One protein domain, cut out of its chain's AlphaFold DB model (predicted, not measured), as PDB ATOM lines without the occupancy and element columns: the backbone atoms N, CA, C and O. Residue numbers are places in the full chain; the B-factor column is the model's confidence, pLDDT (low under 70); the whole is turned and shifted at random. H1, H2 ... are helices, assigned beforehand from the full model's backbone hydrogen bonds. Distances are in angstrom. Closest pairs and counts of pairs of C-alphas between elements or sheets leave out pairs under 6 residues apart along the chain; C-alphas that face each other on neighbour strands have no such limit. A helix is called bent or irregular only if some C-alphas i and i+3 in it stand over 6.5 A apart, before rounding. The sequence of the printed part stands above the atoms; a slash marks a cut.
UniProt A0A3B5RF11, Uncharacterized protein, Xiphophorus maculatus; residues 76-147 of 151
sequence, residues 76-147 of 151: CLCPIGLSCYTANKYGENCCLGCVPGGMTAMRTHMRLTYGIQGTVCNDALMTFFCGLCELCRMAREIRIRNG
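Overview. This is residues 76 to 147 of the 151 residues of an uncharacterized protein of Xiphophorus maculatus (UniProt A0A3B5RF11). The longest helix, H4, is bent into two arms; H1 packs beside arm H4b, H3 packs on arm H4a, and the short H2 sits on H1. The printed part has 72 residues, all helix in class, H1 to H4 along the chain; it is compact, radius of gyration of the C-alphas 11.2 A, spanning 30 by 29 by 19 A.

Arrangement. Look first at H4, residues 120 to 146, assigned as one helix by its hydrogen bonds but bent: C-alphas 129 and 132 are 8.8 A apart, and H4a, 120 to 129, and H4b, 132 to 146, stand at 60 degrees, a steep tilt. H1, residues 77 to 89, touches H4b; the closest C-alphas, Thr 86 and Ala 139, are 5.9 A apart. H3, residues 102 to 114, touches H4a with residues 103 to 108 alone; the closest C-alphas, Thr 104 and Ala 124, are 5.5 A apart. H2, residues 94 to 98, touches H1; the closest C-alphas, Cys 84 and Cys 94, are 4.2 A apart. Every O i to N i+4 pair is within hydrogen-bond range in H1, H3, H4a and H4b; H2 has 0 of 1, and 1 of 2 O i to N i+3.

Along the chain. Find C-alpha 77 at (25.994, 28.613, -34.416), where H1 begins its 18.3 A; H2 spans 8.0 A, H3 18.2 A, H4a 14.1 A, and H4b 21.0 A to C-alpha 146 at (8.228, 23.621, -49.898).

Size, cuts and confidence. The C-alphas farthest apart, Leu 77 and Gln 117, are 31.3 A apart; the printed part has no cut, the three links are tight, and pLDDT is under 70 in 23 residues, among them 76 to 82.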
ATOM      1  N   CYS A  76      25.861  32.114 -31.938       51.22
ATOM      2  CA  CYS A  76      25.958  32.338 -33.385       51.22
ATOM      3  C   CYS A  76      25.781  31.059 -34.220       51.22
ATOM      4  O   CYS A  76      25.407  31.143 -35.384       51.22
ATOM      5  N   LEU A  77      26.007  29.869 -33.651       53.53
ATOM      6  CA  LEU A  77      25.994  28.613 -34.416       53.53
ATOM      7  C   LEU A  77      24.595  28.240 -34.930       53.53
ATOM      8  O   LEU A  77      24.450  27.817 -36.077       53.53
ATOM      9  N   CYS A  78      23.560  28.448 -34.114       58.53
ATOM     10  CA  CYS A  78      22.174  28.161 -34.484       58.53
ATOM     11  C   CYS A  78      21.643  29.089 -35.606       58.53
ATOM     12  O   CYS A  78      21.179  28.575 -36.628       58.53
ATOM     13  N   PRO A  79      21.767  30.431 -35.512       60.84
ATOM     14  CA  PRO A  79      21.326  31.319 -36.586       60.84
ATOM     15  C   PRO A  79      22.199  31.246 -37.837       60.84
ATOM     16  O   PRO A  79      21.660  31.385 -38.930       60.84
ATOM     17  N   ILE A  80      23.505  30.964 -37.725       66.38
ATOM     18  CA  ILE A  80      24.340  30.731 -38.912       66.38
ATOM     19  C   ILE A  80      23.833  29.491 -39.651       66.38
ATOM     20  O   ILE A  80      23.520  29.597 -40.832       66.38
ATOM     21  N   GLY A  81      23.623  28.361 -38.968       69.00
ATOM     22  CA  GLY A  81      23.065  27.155 -39.592       69.00
ATOM     23  C   GLY A  81      21.715  27.399 -40.277       69.00
ATOM     24  O   GLY A  81      21.523  26.998 -41.427       69.00
ATOM     25  N   LEU A  82      20.804  28.129 -39.622       69.38
ATOM     26  CA  LEU A  82      19.494  28.471 -40.191       69.38
ATOM     27  C   LEU A  82      19.598  29.440 -41.382       69.38
ATOM     28  O   LEU A  82      18.864  29.308 -42.365       69.38
ATOM     29  N   SER A  83      20.524  30.400 -41.312       72.31
ATOM     30  CA  SER A  83      20.799  31.338 -42.403       72.31
ATOM     31  C   SER A  83      21.397  30.627 -43.608       72.31
ATOM     32  O   SER A  83      20.994  30.912 -44.728       72.31
ATOM     33  N   CYS A  84      22.259  29.636 -43.386       73.00
ATOM     34  CA  CYS A  84      22.858  28.837 -44.444       73.00
ATOM     35  C   CYS A  84      21.849  27.871 -45.060       73.00
ATOM     36  O   CYS A  84      21.844  27.715 -46.273       73.00
ATOM     37  N   TYR A  85      20.943  27.291 -44.265       73.62
ATOM     38  CA  TYR A  85      19.806  26.527 -44.787       73.62
ATOM     39  C   TYR A  85      18.921  27.394 -45.690       73.62
ATOM     40  O   TYR A  85      18.590  27.003 -46.807       73.62
ATOM     41  N   THR A  86      18.581  28.595 -45.220       73.62
ATOM     42  CA  THR A  86      17.760  29.550 -45.969       73.62
ATOM     43  C   THR A  86      18.470  29.986 -47.250       73.62
ATOM     44  O   THR A  86      17.903  29.860 -48.329       73.62
ATOM     45  N   ALA A  87      19.727  30.421 -47.158       76.69
ATOM     46  CA  ALA A  87      20.549  30.812 -48.300       76.69
ATOM     47  C   ALA A  87      20.676  29.674 -49.318       76.69
ATOM     48  O   ALA A  87      20.395  29.884 -50.490       76.69
ATOM     49  N   ASN A  88      20.973  28.452 -48.872       76.69
ATOM     50  CA  ASN A  88      21.111  27.292 -49.751       76.69
ATOM     51  C   ASN A  88      19.811  26.965 -50.499       76.69
ATOM     52  O   ASN A  88      19.851  26.713 -51.700       76.69
ATOM     53  N   LYS A  89      18.653  27.048 -49.829       72.44
ATOM     54  CA  LYS A  89      17.338  26.879 -50.475       72.44
ATOM     55  C   LYS A  89      17.045  27.963 -51.519       72.44
ATOM     56  O   LYS A  89      16.305  27.701 -52.458       72.44
ATOM     57  N   TYR A  90      17.635  29.147 -51.373       69.12
ATOM     58  CA  TYR A  90      17.574  30.232 -52.356       69.12
ATOM     59  C   TYR A  90      18.733  30.221 -53.370       69.12
ATOM     60  O   TYR A  90      18.752  31.072 -54.252       69.12
ATOM     61  N   GLY A  91      19.674  29.272 -53.283       73.81
ATOM     62  CA  GLY A  91      20.841  29.180 -54.172       73.81
ATOM     63  C   GLY A  91      22.025  30.085 -53.799       73.81
ATOM     64  O   GLY A  91      22.968  30.204 -54.575       73.81
ATOM     65  N   GLU A  92      22.000  30.698 -52.618       78.00
ATOM     66  CA  GLU A  92      23.013  31.628 -52.115       78.00
ATOM     67  C   GLU A  92      24.035  30.959 -51.183       78.00
ATOM     68  O   GLU A  92      23.814  29.883 -50.616       78.00
ATOM     69  N   ASN A  93      25.182  31.619 -50.993       76.88
ATOM     70  CA  ASN A  93      26.226  31.117 -50.105       76.88
ATOM     71  C   ASN A  93      25.870  31.295 -48.614       76.88
ATOM     72  O   ASN A  93      25.155  32.206 -48.205       76.88
ATOM     73  N   CYS A  94      26.429  30.425 -47.773       70.62
ATOM     74  CA  CYS A  94      26.271  30.472 -46.314       70.62
ATOM     75  C   CYS A  94      26.805  31.784 -45.700       70.62
ATOM     76  O   CYS A  94      26.306  32.257 -44.681       70.62
ATOM     77  N   CYS A  95      27.783  32.422 -46.351       66.94
ATOM     78  CA  CYS A  95      28.376  33.677 -45.897       66.94
ATOM     79  C   CYS A  95      27.424  34.874 -46.011       66.94
ATOM     80  O   CYS A  95      27.656  35.882 -45.346       66.94
ATOM     81  N   LEU A  96      26.348  34.772 -46.796       68.31
ATOM     82  CA  LEU A  96      25.390  35.852 -47.013       68.31
ATOM     83  C   LEU A  96      24.726  36.308 -45.704       68.31
ATOM     84  O   LEU A  96      24.476  37.496 -45.523       68.31
ATOM     85  N   GLY A  97      24.507  35.390 -44.755       66.00
ATOM     86  CA  GLY A  97      23.987  35.710 -43.419       66.00
ATOM     87  C   GLY A  97      24.954  36.531 -42.554       66.00
ATOM     88  O   GLY A  97      24.513  37.272 -41.679       66.00
ATOM     89  N   CYS A  98      26.259  36.447 -42.829       63.38
ATOM     90  CA  CYS A  98      27.305  37.193 -42.126       63.38
ATOM     91  C   CYS A  98      27.560  38.580 -42.735       63.38
ATOM     92  O   CYS A  98      28.233  39.407 -42.119       63.38
ATOM     93  N   VAL A  99      27.051  38.843 -43.943       67.38
ATOM     94  CA  VAL A  99      27.221  40.134 -44.613       67.38
ATOM     95  C   VAL A  99      26.198  41.129 -44.055       67.38
ATOM     96  O   VAL A  99      24.998  40.832 -44.049       67.38
ATOM     97  N   PRO A 100      26.619  42.332 -43.617       65.62
ATOM     98  CA  PRO A 100      25.681  43.375 -43.220       65.62
ATOM     99  C   PRO A 100      24.729  43.688 -44.380       65.62
ATOM    100  O   PRO A 100      25.155  44.026 -45.481       65.62
ATOM    101  N   GLY A 101      23.426  43.535 -44.138       70.50
ATOM    102  CA  GLY A 101      22.380  43.710 -45.151       70.50
ATOM    103  C   GLY A 101      22.022  42.452 -45.951       70.50
ATOM    104  O   GLY A 101      20.992  42.461 -46.621       70.50
ATOM    105  N   GLY A 102      22.770  41.348 -45.836       76.94
ATOM    106  CA  GLY A 102      22.462  40.097 -46.539       76.94
ATOM    107  C   GLY A 102      21.113  39.494 -46.130       76.94
ATOM    108  O   GLY A 102      20.312  39.124 -46.984       76.94
ATOM    109  N   MET A 103      20.781  39.510 -44.834       73.38
ATOM    110  CA  MET A 103      19.456  39.080 -44.358       73.38
ATOM    111  C   MET A 103      18.317  39.980 -44.869       73.38
ATOM    112  O   MET A 103      17.245  39.487 -45.213       73.38
ATOM    113  N   THR A 104      18.550  41.291 -44.982       79.75
ATOM    114  CA  THR A 104      17.567  42.237 -45.538       79.75
ATOM    115  C   THR A 104      17.385  42.040 -47.044       79.75
ATOM    116  O   THR A 104      16.263  42.127 -47.545       79.75
ATOM    117  N   ALA A 105      18.462  41.718 -47.765       82.75
ATOM    118  CA  ALA A 105      18.406  41.372 -49.182       82.75
ATOM    119  C   ALA A 105      17.594  40.088 -49.408       82.75
ATOM    120  O   ALA A 105      16.670  40.086 -50.218       82.75
ATOM    121  N   MET A 106      17.856  39.040 -48.622       81.44
ATOM    122  CA  MET A 106      17.105  37.778 -48.660       81.44
ATOM    123  C   MET A 106      15.625  37.975 -48.351       81.44
ATOM    124  O   MET A 106      14.760  37.447 -49.046       81.44
ATOM    125  N   ARG A 107      15.325  38.795 -47.344       82.38
ATOM    126  CA  ARG A 107      13.959  39.184 -47.008       82.38
ATOM    127  C   ARG A 107      13.263  39.896 -48.165       82.38
ATOM    128  O   ARG A 107      12.128  39.568 -48.491       82.38
ATOM    129  N   THR A 108      13.938  40.859 -48.784       82.88
ATOM    130  CA  THR A 108      13.390  41.608 -49.921       82.88
ATOM    131  C   THR A 108      13.134  40.675 -51.101       82.88
ATOM    132  O   THR A 108      12.053  40.707 -51.682       82.88
ATOM    133  N   HIS A 109      14.084  39.787 -51.403       82.75
ATOM    134  CA  HIS A 109      13.928  38.771 -52.437       82.75
ATOM    135  C   HIS A 109      12.715  37.879 -52.156       82.75
ATOM    136  O   HIS A 109      11.838  37.760 -53.001       82.75
ATOM    137  N   MET A 110      12.591  37.350 -50.937       80.38
ATOM    138  CA  MET A 110      11.445  36.540 -50.525       80.38
ATOM    139  C   MET A 110      10.110  37.276 -50.718       80.38
ATOM    140  O   MET A 110       9.158  36.700 -51.236       80.38
ATOM    141  N   ARG A 111      10.031  38.559 -50.349       81.94
ATOM    142  CA  ARG A 111       8.815  39.364 -50.538       81.94
ATOM    143  C   ARG A 111       8.453  39.558 -52.001       81.94
ATOM    144  O   ARG A 111       7.272  39.504 -52.322       81.94
ATOM    145  N   LEU A 112       9.443  39.797 -52.860       80.75
ATOM    146  CA  LEU A 112       9.231  39.941 -54.299       80.75
ATOM    147  C   LEU A 112       8.788  38.609 -54.915       80.75
ATOM    148  O   LEU A 112       7.839  38.586 -55.690       80.75
ATOM    149  N   THR A 113       9.402  37.501 -54.498       79.44
ATOM    150  CA  THR A 113       9.071  36.144 -54.958       79.44
ATOM    151  C   THR A 113       7.680  35.695 -54.511       79.44
ATOM    152  O   THR A 113       6.994  34.985 -55.240       79.44
ATOM    153  N   TYR A 114       7.237  36.111 -53.323       75.94
ATOM    154  CA  TYR A 114       5.956  35.700 -52.735       75.94
ATOM    155  C   TYR A 114       4.844  36.758 -52.817       75.94
ATOM    156  O   TYR A 114       3.720  36.489 -52.393       75.94
ATOM    157  N   GLY A 115       5.118  37.946 -53.363       75.88
ATOM    158  CA  GLY A 115       4.137  39.027 -53.506       75.88
ATOM    159  C   GLY A 115       3.694  39.675 -52.186       75.88
ATOM    160  O   GLY A 115       2.554  40.122 -52.072       75.88
ATOM    161  N   ILE A 116       4.568  39.726 -51.174       79.12
ATOM    162  CA  ILE A 116       4.236  40.216 -49.825       79.12
ATOM    163  C   ILE A 116       4.355  41.753 -49.751       79.12
ATOM    164  O   ILE A 116       5.452  42.308 -49.874       79.12
ATOM    165  N   GLN A 117       3.259  42.459 -49.445       75.00
ATOM    166  CA  GLN A 117       3.197  43.934 -49.416       75.00
ATOM    167  C   GLN A 117       3.993  44.601 -48.285       75.00
ATOM    168  O   GLN A 117       3.897  44.212 -47.117       75.00
ATOM    169  N   GLY A 118       4.796  45.619 -48.621       74.25
ATOM    170  CA  GLY A 118       5.581  46.437 -47.681       74.25
ATOM    171  C   GLY A 118       6.868  46.994 -48.300       74.25
ATOM    172  O   GLY A 118       7.057  46.919 -49.511       74.25
ATOM    173  N   THR A 119       7.730  47.602 -47.482       76.25
ATOM    174  CA  THR A 119       8.876  48.397 -47.951       76.25
ATOM    175  C   THR A 119      10.215  47.831 -47.487       76.25
ATOM    176  O   THR A 119      10.324  47.298 -46.383       76.25
ATOM    177  N   VAL A 120      11.264  48.048 -48.291       75.94
ATOM    178  CA  VAL A 120      12.653  47.672 -47.957       75.94
ATOM    179  C   VAL A 120      13.108  48.322 -46.647       75.94
ATOM    180  O   VAL A 120      13.812  47.702 -45.855       75.94
ATOM    181  N   CYS A 121      12.660  49.550 -46.366       73.88
ATOM    182  CA  CYS A 121      12.935  50.213 -45.091       73.88
ATOM    183  C   CYS A 121      12.319  49.450 -43.914       73.88
ATOM    184  O   CYS A 121      12.991  49.240 -42.909       73.88
ATOM    185  N   ASN A 122      11.071  48.992 -44.040       71.81
ATOM    186  CA  ASN A 122      10.443  48.174 -43.007       71.81
ATOM    187  C   ASN A 122      11.191  46.842 -42.826       71.81
ATOM    188  O   ASN A 122      11.379  46.384 -41.708       71.81
ATOM    189  N   ASP A 123      11.702  46.252 -43.903       76.75
ATOM    190  CA  ASP A 123      12.487  45.015 -43.844       76.75
ATOM    191  C   ASP A 123      13.845  45.190 -43.178       76.75
ATOM    192  O   ASP A 123      14.256  44.338 -42.389       76.75
ATOM    193  N   ALA A 124      14.524  46.302 -43.454       70.44
ATOM    194  CA  ALA A 124      15.766  46.668 -42.794       70.44
ATOM    195  C   ALA A 124      15.545  46.862 -41.290       70.44
ATOM    196  O   ALA A 124      16.290  46.308 -40.488       70.44
ATOM    197  N   LEU A 125      14.479  47.572 -40.905       68.12
ATOM    198  CA  LEU A 125      14.114  47.771 -39.503       68.12
ATOM    199  C   LEU A 125      13.791  46.433 -38.822       68.12
ATOM    200  O   LEU A 125      14.326  46.149 -37.755       68.12
ATOM    201  N   MET A 126      12.995  45.567 -39.448       68.31
ATOM    202  CA  MET A 126      12.637  44.264 -38.872       68.31
ATOM    203  C   MET A 126      13.835  43.318 -38.763       68.31
ATOM    204  O   MET A 126      13.980  42.623 -37.762       68.31
ATOM    205  N   THR A 127      14.742  43.344 -39.740       70.31
ATOM    206  CA  THR A 127      16.003  42.585 -39.696       70.31
ATOM    207  C   THR A 127      16.934  43.115 -38.604       70.31
ATOM    208  O   THR A 127      17.640  42.346 -37.958       70.31
ATOM    209  N   PHE A 128      16.934  44.428 -38.377       64.56
ATOM    210  CA  PHE A 128      17.793  45.073 -37.390       64.56
ATOM    211  C   PHE A 128      17.288  44.879 -35.953       64.56
ATOM    212  O   PHE A 128      18.063  44.541 -35.064       64.56
ATOM    213  N   PHE A 129      15.983  45.048 -35.721       59.28
ATOM    214  CA  PHE A 129      15.374  44.922 -34.392       59.28
ATOM    215  C   PHE A 129      14.998  43.485 -34.026       59.28
ATOM    216  O   PHE A 129      14.955  43.144 -32.850       59.28
ATOM    217  N   CYS A 130      14.703  42.639 -35.009       66.31
ATOM    218  CA  CYS A 130      14.152  41.305 -34.795       66.31
ATOM    219  C   CYS A 130      14.787  40.271 -35.737       66.31
ATOM    220  O   CYS A 130      14.126  39.330 -36.171       66.31
ATOM    221  N   GLY A 131      16.074  40.437 -36.064       68.44
ATOM    222  CA  GLY A 131      16.753  39.648 -37.098       68.44
ATOM    223  C   GLY A 131      16.682  38.136 -36.901       68.44
ATOM    224  O   GLY A 131      16.492  37.406 -37.868       68.44
ATOM    225  N   LEU A 132      16.753  37.659 -35.655       69.06
ATOM    226  CA  LEU A 132      16.653  36.229 -35.353       69.06
ATOM    227  C   LEU A 132      15.234  35.686 -35.553       69.06
ATOM    228  O   LEU A 132      15.058  34.657 -36.202       69.06
ATOM    229  N   CYS A 133      14.212  36.377 -35.038       69.94
ATOM    230  CA  CYS A 133      12.825  35.942 -35.219       69.94
ATOM    231  C   CYS A 133      12.395  36.049 -36.682       69.94
ATOM    232  O   CYS A 133      11.663  35.198 -37.178       69.94
ATOM    233  N   GLU A 134      12.887  37.066 -37.386       74.75
ATOM    234  CA  GLU A 134      12.668  37.214 -38.812       74.75
ATOM    235  C   GLU A 134      13.317  36.074 -39.599       74.75
ATOM    236  O   GLU A 134      12.690  35.515 -40.491       74.75
ATOM    237  N   LEU A 135      14.531  35.658 -39.236       75.44
ATOM    238  CA  LEU A 135      15.186  34.515 -39.864       75.44
ATOM    239  C   LEU A 135      14.411  33.213 -39.639       75.44
ATOM    240  O   LEU A 135      14.215  32.449 -40.583       75.44
ATOM    241  N   CYS A 136      13.911  32.984 -38.424       74.38
ATOM    242  CA  CYS A 136      13.048  31.842 -38.127       74.38
ATOM    243  C   CYS A 136      11.736  31.895 -38.917       74.38
ATOM    244  O   CYS A 136      11.303  30.879 -39.461       74.38
ATOM    245  N   ARG A 137      11.117  33.076 -39.025       76.81
ATOM    246  CA  ARG A 137       9.899  33.281 -39.814       76.81
ATOM    247  C   ARG A 137      10.143  32.996 -41.291       76.81
ATOM    248  O   ARG A 137       9.363  32.264 -41.890       76.81
ATOM    249  N   MET A 138      11.237  33.509 -41.851       78.69
ATOM    250  CA  MET A 138      11.649  33.232 -43.225       78.69
ATOM    251  C   MET A 138      11.902  31.731 -43.427       78.69
ATOM    252  O   MET A 138      11.333  31.133 -44.335       78.69
ATOM    253  N   ALA A 139      12.669  31.081 -42.549       76.81
ATOM    254  CA  ALA A 139      12.927  29.643 -42.634       76.81
ATOM    255  C   ALA A 139      11.636  28.806 -42.565       76.81
ATOM    256  O   ALA A 139      11.488  27.837 -43.311       76.81
ATOM    257  N   ARG A 140      10.681  29.187 -41.709       77.25
ATOM    258  CA  ARG A 140       9.372  28.526 -41.616       77.25
ATOM    259  C   ARG A 140       8.540  28.742 -42.875       77.25
ATOM    260  O   ARG A 140       7.960  27.788 -43.377       77.25
ATOM    261  N   GLU A 141       8.510  29.963 -43.401       80.19
ATOM    262  CA  GLU A 141       7.794  30.290 -44.637       80.19
ATOM    263  C   GLU A 141       8.295  29.430 -45.809       80.19
ATOM    264  O   GLU A 141       7.493  28.880 -46.561       80.19
ATOM    265  N   ILE A 142       9.614  29.222 -45.906       78.81
ATOM    266  CA  ILE A 142      10.227  28.330 -46.902       78.81
ATOM    267  C   ILE A 142       9.765  26.886 -46.697       78.81
ATOM    268  O   ILE A 142       9.408  26.224 -47.665       78.81
ATOM    269  N   ARG A 143       9.755  26.383 -45.455       76.12
ATOM    270  CA  ARG A 143       9.314  25.008 -45.144       76.12
ATOM    271  C   ARG A 143       7.841  24.783 -45.479       76.12
ATOM    272  O   ARG A 143       7.520  23.775 -46.101       76.12
ATOM    273  N   ILE A 144       6.968  25.729 -45.118       76.88
ATOM    274  CA  ILE A 144       5.529  25.683 -45.423       76.88
ATOM    275  C   ILE A 144       5.318  25.627 -46.940       76.88
ATOM    276  O   ILE A 144       4.570  24.783 -47.426       76.88
ATOM    277  N   ARG A 145       6.013  26.478 -47.701       74.12
ATOM    278  CA  ARG A 145       5.855  26.558 -49.163       74.12
ATOM    279  C   ARG A 145       6.545  25.428 -49.931       74.12
ATOM    280  O   ARG A 145       6.107  25.099 -51.031       74.12
ATOM    281  N   ASN A 146       7.588  24.824 -49.359       71.12
ATOM    282  CA  ASN A 146       8.228  23.621 -49.898       71.12
ATOM    283  C   ASN A 146       7.449  22.334 -49.583       71.12
ATOM    284  O   ASN A 146       7.764  21.298 -50.155       71.12
ATOM    285  N   GLY A 147       6.450  22.383 -48.691       65.50
ATOM    286  CA  GLY A 147       5.703  21.195 -48.269       65.50
ATOM    287  C   GLY A 147       6.473  20.282 -47.309       65.50
ATOM    288  O   GLY A 147       6.041  19.160 -47.069       65.50
TER     289      GLY A 147